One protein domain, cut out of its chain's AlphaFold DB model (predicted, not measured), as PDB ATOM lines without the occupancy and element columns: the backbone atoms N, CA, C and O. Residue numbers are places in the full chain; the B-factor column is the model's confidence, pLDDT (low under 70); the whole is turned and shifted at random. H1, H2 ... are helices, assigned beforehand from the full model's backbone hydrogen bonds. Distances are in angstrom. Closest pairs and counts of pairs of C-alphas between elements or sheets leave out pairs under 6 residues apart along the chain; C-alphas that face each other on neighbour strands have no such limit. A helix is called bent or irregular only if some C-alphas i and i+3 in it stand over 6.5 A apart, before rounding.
ATOM      1  N   SER A   4     230.654 319.358 234.992       92.81
ATOM      2  CA  SER A   4     230.213 320.108 233.803       92.81
ATOM      3  C   SER A   4     228.693 320.031 233.624       92.81
ATOM      4  O   SER A   4     228.015 321.054 233.520       92.81
ATOM      5  N   GLU A   5     228.151 318.815 233.714       93.00
ATOM      6  CA  GLU A   5     226.718 318.512 233.651       93.00
ATOM      7  C   GLU A   5     225.920 319.308 234.694       93.00
ATOM      8  O   GLU A   5     224.951 320.000 234.367       93.00
ATOM      9  N   TYR A   6     226.373 319.269 235.951       95.31
ATOM     10  CA  TYR A   6     225.739 319.994 237.052       95.31
ATOM     11  C   TYR A   6     225.789 321.517 236.848       95.31
ATOM     12  O   TYR A   6     224.814 322.219 237.125       95.31
ATOM     13  N   GLU A   7     226.903 322.047 236.336       96.25
ATOM     14  CA  GLU A   7     227.051 323.476 236.057       96.25
ATOM     15  C   GLU A   7     226.082 323.948 234.959       96.25
ATOM     16  O   GLU A   7     225.471 325.012 235.101       96.25
ATOM     17  N   MET A   8     225.874 323.156 233.901       95.88
ATOM     18  CA  MET A   8     224.918 323.478 232.833       95.88
ATOM     19  C   MET A   8     223.472 323.516 233.336       95.88
ATOM     20  O   MET A   8     222.771 324.505 233.094       95.88
ATOM     21  N   ILE A   9     223.047 322.497 234.089       97.00
ATOM     22  CA  ILE A   9     221.699 322.439 234.674       97.00
ATOM     23  C   ILE A   9     221.487 323.617 235.628       97.00
ATOM     24  O   ILE A   9     220.507 324.353 235.507       97.00
ATOM     25  N   ASN A  10     222.430 323.866 236.537       97.38
ATOM     26  CA  ASN A  10     222.302 324.942 237.515       97.38
ATOM     27  C   ASN A  10     222.253 326.328 236.842       97.38
ATOM     28  O   ASN A  10     221.427 327.171 237.197       97.38
ATOM     29  N   ASN A  11     223.072 326.561 235.810       97.38
ATOM     30  CA  ASN A  11     223.023 327.797 235.026       97.38
ATOM     31  C   ASN A  11     221.673 327.991 234.322       97.38
ATOM     32  O   ASN A  11     221.188 329.123 234.233       97.38
ATOM     33  N   TYR A  12     221.056 326.916 233.835       97.25
ATOM     34  CA  TYR A  12     219.722 326.957 233.242       97.25
ATOM     35  C   TYR A  12     218.644 327.271 234.294       97.25
ATOM     36  O   TYR A  12     217.869 328.214 234.119       97.25
ATOM     37  N   LEU A  13     218.651 326.584 235.441       97.56
ATOM     38  CA  LEU A  13     217.711 326.821 236.546       97.56
ATOM     39  C   LEU A  13     217.814 328.248 237.110       97.56
ATOM     40  O   LEU A  13     216.796 328.871 237.417       97.56
ATOM     41  N   ILE A  14     219.023 328.816 237.197       97.31
ATOM     42  CA  ILE A  14     219.235 330.218 237.593       97.31
ATOM     43  C   ILE A  14     218.574 331.176 236.590       97.31
ATOM     44  O   ILE A  14     217.959 332.166 237.000       97.31
ATOM     45  N   GLN A  15     218.671 330.892 235.288       96.50
ATOM     46  CA  GLN A  15     218.021 331.697 234.251       96.50
ATOM     47  C   GLN A  15     216.499 331.604 234.339       96.50
ATOM     48  O   GLN A  15     215.842 332.647 234.340       96.50
ATOM     49  N   VAL A  16     215.946 330.397 234.503       96.25
ATOM     50  CA  VAL A  16     214.503 330.183 234.711       96.25
ATOM     51  C   VAL A  16     214.039 330.962 235.938       96.25
ATOM     52  O   VAL A  16     213.154 331.810 235.830       96.25
ATOM     53  N   ARG A  17     214.705 330.790 237.088       96.06
ATOM     54  CA  ARG A  17     214.393 331.502 238.337       96.06
ATOM     55  C   ARG A  17     214.386 333.020 238.166       96.06
ATOM     56  O   ARG A  17     213.518 333.692 238.715       96.06
ATOM     57  N   LYS A  18     215.347 333.572 237.420       94.31
ATOM     58  CA  LYS A  18     215.422 335.014 237.146       94.31
ATOM     59  C   LYS A  18     214.246 335.501 236.294       94.31
ATOM     60  O   LYS A  18     213.819 336.643 236.461       94.31
ATOM     61  N   LYS A  19     213.731 334.652 235.403       92.50
ATOM     62  CA  LYS A  19     212.649 334.955 234.453       92.50
ATOM     63  C   LYS A  19     211.243 334.659 234.991       92.50
ATOM     64  O   LYS A  19     210.282 335.152 234.402       92.50
ATOM     65  N   LEU A  20     211.119 333.904 236.087       91.38
ATOM     66  CA  LEU A  20     209.846 333.691 236.784       91.38
ATOM     67  C   LEU A  20     209.212 335.030 237.214       91.38
ATOM     68  O   LEU A  20     209.944 335.981 237.515       91.38
ATOM     69  N   PRO A  21     207.870 335.109 237.263       83.69
ATOM     70  CA  PRO A  21     207.171 336.322 237.676       83.69
ATOM     71  C   PRO A  21     207.452 336.678 239.145       83.69
ATOM     72  O   PRO A  21     207.710 335.795 239.973       83.69
ATOM     73  N   GLU A  22     207.406 337.970 239.482       82.56
ATOM     74  CA  GLU A  22     207.810 338.468 240.809       82.56
ATOM     75  C   GLU A  22     206.937 337.913 241.941       82.56
ATOM     76  O   GLU A  22     207.455 337.482 242.974       82.56
ATOM     77  N   TRP A  23     205.626 337.785 241.719       81.12
ATOM     78  CA  TRP A  23     204.706 337.209 242.709       81.12
ATOM     79  C   TRP A  23     205.090 335.777 243.113       81.12
ATOM     80  O   TRP A  23     204.917 335.382 244.269       81.12
ATOM     81  N   LEU A  24     205.637 334.996 242.175       85.62
ATOM     82  CA  LEU A  24     206.083 333.631 242.428       85.62
ATOM     83  C   LEU A  24     207.447 333.641 243.120       85.62
ATOM     84  O   LEU A  24     207.647 332.887 244.067       85.62
ATOM     85  N   LYS A  25     208.357 334.548 242.733       89.12
ATOM     86  CA  LYS A  25     209.669 334.730 243.387       89.12
ATOM     87  C   LYS A  25     209.557 335.019 244.885       89.12
ATOM     88  O   LYS A  25     210.410 334.563 245.652       89.12
ATOM     89  N   LEU A  26     208.504 335.718 245.312       84.75
ATOM     90  CA  LEU A  26     208.213 335.968 246.728       84.75
ATOM     91  C   LEU A  26     207.908 334.673 247.499       84.75
ATOM     92  O   LEU A  26     208.255 334.540 248.676       84.75
ATOM     93  N   LYS A  27     207.338 333.669 246.829       89.31
ATOM     94  CA  LYS A  27     207.008 332.362 247.399       89.31
ATOM     95  C   LYS A  27     208.174 331.383 247.265       89.31
ATOM     96  O   LYS A  27     208.134 330.421 246.499       89.31
ATOM     97  N   LYS A  28     209.222 331.600 248.066       92.75
ATOM     98  CA  LYS A  28     210.481 330.825 248.029       92.75
ATOM     99  C   LYS A  28     210.289 329.300 248.017       92.75
ATOM    100  O   LYS A  28     211.050 328.612 247.346       92.75
ATOM    101  N   VAL A  29     209.292 328.785 248.741       93.69
ATOM    102  CA  VAL A  29     208.991 327.343 248.812       93.69
ATOM    103  C   VAL A  29     208.429 326.816 247.487       93.69
ATOM    104  O   VAL A  29     208.902 325.793 247.000       93.69
ATOM    105  N   GLU A  30     207.480 327.532 246.874       91.06
ATOM    106  CA  GLU A  30     206.906 327.158 245.571       91.06
ATOM    107  C   GLU A  30     207.973 327.219 244.471       91.06
ATOM    108  O   GLU A  30     208.097 326.284 243.687       91.06
ATOM    109  N   VAL A  31     208.810 328.262 244.466       95.12
ATOM    110  CA  VAL A  31     209.929 328.389 243.514       95.12
ATOM    111  C   VAL A  31     210.913 327.240 243.661       95.12
ATOM    112  O   VAL A  31     211.319 326.666 242.658       95.12
ATOM    113  N   LYS A  32     211.304 326.896 244.894       96.75
ATOM    114  CA  LYS A  32     212.235 325.788 245.130       96.75
ATOM    115  C   LYS A  32     211.664 324.482 244.582       96.75
ATOM    116  O   LYS A  32     212.366 323.788 243.862       96.75
ATOM    117  N   LYS A  33     210.386 324.210 244.852       97.00
ATOM    118  CA  LYS A  33     209.692 323.023 244.347       97.00
ATOM    119  C   LYS A  33     209.650 322.986 242.816       97.00
ATOM    120  O   LYS A  33     209.997 321.970 242.238       97.00
ATOM    121  N   ILE A  34     209.304 324.100 242.166       95.19
ATOM    122  CA  ILE A  34     209.286 324.200 240.697       95.19
ATOM    123  C   ILE A  34     210.670 323.930 240.102       95.19
ATOM    124  O   ILE A  34     210.782 323.211 239.118       95.19
ATOM    125  N   LEU A  35     211.725 324.496 240.695       97.25
ATOM    126  CA  LEU A  35     213.089 324.288 240.209       97.25
ATOM    127  C   LEU A  35     213.566 322.847 240.433       97.25
ATOM    128  O   LEU A  35     214.234 322.312 239.559       97.25
ATOM    129  N   GLU A  36     213.205 322.219 241.556       97.69
ATOM    130  CA  GLU A  36     213.497 320.804 241.832       97.69
ATOM    131  C   GLU A  36     212.741 319.863 240.880       97.69
ATOM    132  O   GLU A  36     213.300 318.867 240.421       97.69
ATOM    133  N   ASP A  37     211.479 320.162 240.571       97.06
ATOM    134  CA  ASP A  37     210.677 319.386 239.621       97.06
ATOM    135  C   ASP A  37     211.244 319.527 238.198       97.06
ATOM    136  O   ASP A  37     211.417 318.524 237.507       97.06
ATOM    137  N   LEU A  38     211.646 320.742 237.806       97.00
ATOM    138  CA  LEU A  38     212.289 321.006 236.519       97.00
ATOM    139  C   LEU A  38     213.675 320.351 236.412       97.00
ATOM    140  O   LEU A  38     214.027 319.812 235.369       97.00
ATOM    141  N   GLU A  39     214.465 320.354 237.487       97.75
ATOM    142  CA  GLU A  39     215.745 319.638 237.550       97.75
ATOM    143  C   GLU A  39     215.551 318.137 237.308       97.75
ATOM    144  O   GLU A  39     216.257 317.538 236.496       97.75
ATOM    145  N   LYS A  40     214.559 317.528 237.969       97.81
ATOM    146  CA  LYS A  40     214.219 316.115 237.762       97.81
ATOM    147  C   LYS A  40     213.766 315.844 236.334       97.81
ATOM    148  O   LYS A  40     214.146 314.817 235.781       97.81
ATOM    149  N   GLU A  41     212.977 316.735 235.745       97.56
ATOM    150  CA  GLU A  41     212.514 316.617 234.362       97.56
ATOM    151  C   GLU A  41     213.686 316.653 233.373       97.56
ATOM    152  O   GLU A  41     213.812 315.741 232.559       97.56
ATOM    153  N   ILE A  42     214.617 317.606 233.523       97.38
ATOM    154  CA  ILE A  42     215.847 317.686 232.713       97.38
ATOM    155  C   ILE A  42     216.668 316.398 232.830       97.38
ATOM    156  O   ILE A  42     217.135 315.861 231.827       97.38
ATOM    157  N   LEU A  43     216.838 315.881 234.049       97.25
ATOM    158  CA  LEU A  43     217.608 314.661 234.286       97.25
ATOM    159  C   LEU A  43     216.932 313.409 233.727       97.25
ATOM    160  O   LEU A  43     217.622 312.511 233.244       97.25
ATOM    161  N   ASN A  44     215.606 313.331 233.802       97.19
ATOM    162  CA  ASN A  44     214.850 312.227 233.226       97.19
ATOM    163  C   ASN A  44     214.927 312.259 231.697       97.19
ATOM    164  O   ASN A  44     215.199 311.224 231.095       97.19
ATOM    165  N   GLU A  45     214.787 313.432 231.080       97.56
ATOM    166  CA  GLU A  45     214.872 313.566 229.627       97.56
ATOM    167  C   GLU A  45     216.285 313.270 229.112       97.56
ATOM    168  O   GLU A  45     216.456 312.513 228.158       97.56
ATOM    169  N   ALA A  46     217.322 313.737 229.813       97.50
ATOM    170  CA  ALA A  46     218.705 313.396 229.487       97.50
ATOM    171  C   ALA A  46     218.973 311.880 229.581       97.50
ATOM    172  O   ALA A  46     219.648 311.315 228.723       97.50
ATOM    173  N   LYS A  47     218.409 311.188 230.584       97.31
ATOM    174  CA  LYS A  47     218.499 309.719 230.701       97.31
ATOM    175  C   LYS A  47     217.740 308.985 229.597       97.31
ATOM    176  O   LYS A  47     218.205 307.936 229.148       97.31
ATOM    177  N   ASN A  48     216.594 309.519 229.174       97.38
ATOM    178  CA  ASN A  48     215.823 308.977 228.059       97.38
ATOM    179  C   ASN A  48     216.635 309.062 226.758       97.38
ATOM    180  O   ASN A  48     216.747 308.067 226.046       97.38
ATOM    181  N   ILE A  49     217.273 310.210 226.495       97.31
ATOM    182  CA  ILE A  49     218.156 310.416 225.335       97.31
ATOM    183  C   ILE A  49     219.368 309.470 225.392       97.31
ATOM    184  O   ILE A  49     219.713 308.849 224.386       97.31
ATOM    185  N   ALA A  50     219.952 309.278 226.578       96.69
ATOM    186  CA  ALA A  50     221.074 308.367 226.808       96.69
ATOM    187  C   ALA A  50     220.693 306.867 226.785       96.69
ATOM    188  O   ALA A  50     221.536 306.012 227.061       96.69
ATOM    189  N   ASN A  51     219.437 306.510 226.481       95.56
ATOM    190  CA  ASN A  51     218.930 305.130 226.465       95.56
ATOM    191  C   ASN A  51     219.229 304.349 227.762       95.56
ATOM    192  O   ASN A  51     219.577 303.167 227.732       95.56
ATOM    193  N   GLY A  52     219.120 305.016 228.916       89.19
ATOM    194  CA  GLY A  52     219.361 304.416 230.231       89.19
ATOM    195  C   GLY A  52     220.833 304.317 230.655       89.19
ATOM    196  O   GLY A  52     221.100 303.831 231.754       89.19
ATOM    197  N   GLN A  53     221.779 304.787 229.835       92.69
ATOM    198  CA  GLN A  53     223.181 304.963 230.234       92.69
ATOM    199  C   GLN A  53     223.370 306.252 231.061       92.69
ATOM    200  O   GLN A  53     222.447 307.059 231.196       92.69
ATOM    201  N   GLU A  54     224.555 306.439 231.660       94.19
ATOM    202  CA  GLU A  54     224.869 307.706 232.335       94.19
ATOM    203  C   GLU A  54     224.872 308.859 231.308       94.19
ATOM    204  O   GLU A  54     225.585 308.754 230.309       94.19
ATOM    205  N   PRO A  55     224.095 309.942 231.526       96.19
ATOM    206  CA  PRO A  55     224.002 311.047 230.574       96.19
ATOM    207  C   PRO A  55     225.341 311.757 230.387       96.19
ATOM    208  O   PRO A  55     226.034 312.041 231.363       96.19
ATOM    209  N   THR A  56     225.667 312.099 229.146       96.62
ATOM    210  CA  THR A  56     226.819 312.933 228.796       96.62
ATOM    211  C   THR A  56     226.435 314.415 228.701       96.62
ATOM    212  O   THR A  56     225.257 314.772 228.636       96.62
ATOM    213  N   ASP A  57     227.436 315.298 228.619       96.56
ATOM    214  CA  ASP A  57     227.245 316.740 228.392       96.56
ATOM    215  C   ASP A  57     226.341 317.042 227.176       96.56
ATOM    216  O   ASP A  57     225.532 317.973 227.212       96.56
ATOM    217  N   MET A  58     226.447 316.241 226.108       96.31
ATOM    218  CA  MET A  58     225.624 316.396 224.905       96.31
ATOM    219  C   MET A  58     224.156 316.035 225.147       96.31
ATOM    220  O   MET A  58     223.275 316.756 224.674       96.31
ATOM    221  N   ASP A  59     223.893 314.970 225.907       97.75
ATOM    222  CA  ASP A  59     222.529 314.522 226.211       97.75
ATOM    223  C   ASP A  59     221.792 315.570 227.051       97.75
ATOM    224  O   ASP A  59     220.629 315.877 226.793       97.75
ATOM    225  N   ILE A  60     222.491 316.203 228.002       97.25
ATOM    226  CA  ILE A  60     221.942 317.312 228.793       97.25
ATOM    227  C   ILE A  60     221.655 318.522 227.912       97.25
ATOM    228  O   ILE A  60     220.586 319.121 228.020       97.25
ATOM    229  N   GLN A  61     222.575 318.897 227.023       96.56
ATOM    230  CA  GLN A  61     222.349 320.031 226.130       96.56
ATOM    231  C   GLN A  61     221.132 319.796 225.222       96.56
ATOM    232  O   GLN A  61     220.340 320.715 225.003       96.56
ATOM    233  N   GLN A  62     220.950 318.569 224.737       97.25
ATOM    234  CA  GLN A  62     219.796 318.184 223.935       97.25
ATOM    235  C   GLN A  62     218.497 318.164 224.756       97.25
ATOM    236  O   GLN A  62     217.487 318.691 224.285       97.25
ATOM    237  N   ALA A  63     218.532 317.663 225.994       97.69
ATOM    238  CA  ALA A  63     217.400 317.717 226.921       97.69
ATOM    239  C   ALA A  63     216.954 319.164 227.193       97.69
ATOM    240  O   ALA A  63     215.767 319.473 227.127       97.69
ATOM    241  N   LEU A  64     217.899 320.086 227.411       96.69
ATOM    242  CA  LEU A  64     217.600 321.510 227.598       96.69
ATOM    243  C   LEU A  64     216.940 322.141 226.361       96.69
ATOM    244  O   LEU A  64     216.060 322.988 226.501       96.69
ATOM    245  N   ILE A  65     217.337 321.733 225.149       96.25
ATOM    246  CA  ILE A  65     216.702 322.194 223.902       96.25
ATOM    247  C   ILE A  65     215.259 321.679 223.800       96.25
ATOM    248  O   ILE A  65     214.383 322.440 223.393       96.25
ATOM    249  N   GLN A  66     215.008 320.421 224.176       96.94
ATOM    250  CA  GLN A  66     213.673 319.811 224.128       96.94
ATOM    251  C   GLN A  66     212.713 320.404 225.162       96.94
ATOM    252  O   GLN A  66     211.561 320.682 224.838       96.94
ATOM    253  N   ILE A  67     213.202 320.657 226.375       96.38
ATOM    254  CA  ILE A  67     212.439 321.291 227.457       96.38
ATOM    255  C   ILE A  67     212.103 322.759 227.136       96.38
ATOM    256  O   ILE A  67     211.082 323.287 227.577       96.38
ATOM    257  N   GLY A  68     212.915 323.415 226.303       95.56
ATOM    258  CA  GLY A  68     212.641 324.739 225.750       95.56
ATOM    259  C   GLY A  68     213.466 325.854 226.390       95.56
ATOM    260  O   GLY A  68     214.345 325.636 227.222       95.56
ATOM    261  N   SER A  69     213.225 327.100 225.974       95.62
ATOM    262  CA  SER A  69     213.973 328.239 226.517       95.62
ATOM    263  C   SER A  69     213.514 328.594 227.937       95.62
ATOM    264  O   SER A  69     212.331 328.438 228.261       95.62
ATOM    265  N   PRO A  70     214.396 329.167 228.779       94.81
ATOM    266  CA  PRO A  70     214.005 329.664 230.095       94.81
ATOM    267  C   PRO A  70     212.840 330.664 230.050       94.81
ATOM    268  O   PRO A  70     212.016 330.696 230.965       94.81
ATOM    269  N   GLU A  71     212.744 331.477 228.987       88.50
ATOM    270  CA  GLU A  71     211.589 332.353 228.765       88.50
ATOM    271  C   GLU A  71     210.293 331.578 228.508       88.50
ATOM    272  O   GLU A  71     209.251 331.972 229.033       88.50
ATOM    273  N   GLY A  72     210.349 330.499 227.721       90.38
ATOM    274  CA  GLY A  72     209.192 329.667 227.391       90.38
ATOM    275  C   GLY A  72     208.572 329.037 228.635       90.38
ATOM    276  O   GLY A  72     207.374 329.188 228.866       90.38
ATOM    277  N   ILE A  73     209.404 328.446 229.495       91.19
ATOM    278  CA  ILE A  73     208.956 327.847 230.762       91.19
ATOM    279  C   ILE A  73     208.370 328.907 231.689       91.19
ATOM    280  O   ILE A  73     207.269 328.753 232.212       91.19
ATOM    281  N   ALA A  74     209.073 330.028 231.871       87.44
ATOM    282  CA  ALA A  74     208.582 331.101 232.727       87.44
ATOM    283  C   ALA A  74     207.238 331.673 232.237       87.44
ATOM    284  O   ALA A  74     206.423 332.103 233.056       87.44
ATOM    285  N   LYS A  75     206.981 331.660 230.921       85.12
ATOM    286  CA  LYS A  75     205.721 332.117 230.321       85.12
ATOM    287  C   LYS A  75     204.523 331.252 230.724       85.12
ATOM    288  O   LYS A  75     203.439 331.799 230.928       85.12
ATOM    289  N   GLU A  76     204.698 329.945 230.914       84.50
ATOM    290  CA  GLU A  76     203.615 329.080 231.401       84.50
ATOM    291  C   GLU A  76     203.163 329.452 232.816       84.50
ATOM    292  O   GLU A  76     201.965 329.551 233.085       84.50
ATOM    293  N   TYR A  77     204.113 329.723 233.711       81.38
ATOM    294  CA  TYR A  77     203.805 330.133 235.083       81.38
ATOM    295  C   TYR A  77     203.186 331.534 235.151       81.38
ATOM    296  O   TYR A  77     202.412 331.812 236.065       81.38
ATOM    297  N   LYS A  78     203.455 332.400 234.166       69.75
ATOM    298  CA  LYS A  78     202.797 333.712 234.038       69.75
ATOM    299  C   LYS A  78     201.313 333.584 233.704       69.75
ATOM    300  O   LYS A  78     200.505 334.261 234.329       69.75
ATOM    301  N   ARG A  79     200.939 332.669 232.801       67.50
ATOM    302  CA  ARG A  79     199.529 332.407 232.441       67.50
ATOM    303  C   ARG A  79     198.687 331.870 233.602       67.50
ATOM    304  O   ARG A  79     197.469 332.000 233.578       67.50
ATOM    305  N   ARG A  80     199.321 331.254 234.607       62.94
ATOM    306  CA  ARG A  80     198.649 330.601 235.747       62.94
ATOM    307  C   ARG A  80     198.594 331.452 237.021       62.94
ATOM    308  O   ARG A  80     198.062 330.985 238.027       62.94
ATOM    309  N   GLY A  81     199.150 332.665 237.016       59.44
ATOM    310  CA  GLY A  81     199.077 333.556 238.176       59.44
ATOM    311  C   GLY A  81     197.630 333.938 238.475       59.44
ATOM    312  O   GLY A  81     196.905 334.333 237.571       59.44
TER     313      GLY A  81
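What this domain is: This is residues 4 to 81 of the 430 residues of an uncharacterized protein of Candidatus Lokiarchaeota archaeon Loki_b32 (UniProt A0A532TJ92). Two helices, the long H3 and the shorter H1, run opposite ways and cross at a steep tilt, and along one side of this pair H4 and H5 follow one another nearly end to end, H4 packing on both H3 and H1 and H5 on H1. The short H2 sits in the turn that leads from H1 to H3, at one end of the long axis. The printed part has 78 residues with five named helices, in the order H1, H2, H3, H4, H5, and no named strand; the class is all helix. It is compact, with a radius of gyration of the C-alphas of 12.9 A, and spans 39 by 19 by 17 A, only just a rod.

Where its parts are: H3, the longest helix, holds residues 28 to 49 and measures 31.5 A, from C-alpha 28 at (210.481, 330.825, 248.029) to C-alpha 49 at (218.156, 310.416, 225.335). H1, residues 4 to 19, measures 23.0 A and begins with C-alpha 4 at (230.213, 320.108, 233.803). H4 holds residues 57 to 67 and measures 15.5 A. H5, residues 70 to 79, measures 14.9 A and ends with C-alpha 79 at (199.529, 332.407, 232.441). H2 holds residues 22 to 26 and measures 6.4 A. No helix is bent or irregular.

How they stand to each other: H3 and H1 are the hubs, touching three helices each. They touch each other at a steep tilt of 43 degrees, opposite ways, with Leu 35 and Leu 13 as the closest C-alphas at 6.4 A. H3 touches H4 with residues 42 to 49 alone, at a steep tilt of 62 degrees, opposite ways; the closest C-alphas, of Ala 46 and Ile 60, are 5.1 A apart. H1 touches H4 with residues 4 to 9 alone, at a shallow tilt of 25 degrees, the same way; the closest C-alphas are those of Glu 5 and Asp 57, 5.6 A apart. H1 touches H5 with residues 12 to 19 alone, the same way at 38 degrees, only just a steep tilt; the C-alphas of Val 16 and Pro 70 come closest, at 4.7 A. The helix packing is mostly crossed, with 1 of these 4 pairs at a shallow tilt. H2 and H3 touch only at the corner by their link, and only just, with 3 pairs of C-alphas within 8 A; the closest are those of Lys 25 and Val 31, 6.3 A apart. H3 and H5 are apart, and H4 and H5 are only just apart, with their closest C-alphas at 8.1 A. In H1, H2, H3 and H4 every O i to N i+4 pair is within hydrogen-bond range; in H5, 5 of 6 are.

The domain as a whole: The C-alphas farthest apart, of Trp 23 and Gln 53, are 39.2 A from each other. The printed part has no cut. The links H1 to H2, H2 to H3 and H4 to H5 are tight, and the link H3 to H4, seven residues, is short. The mean pLDDT of the printed part is 92.6, with residues 78 to 81 under 70.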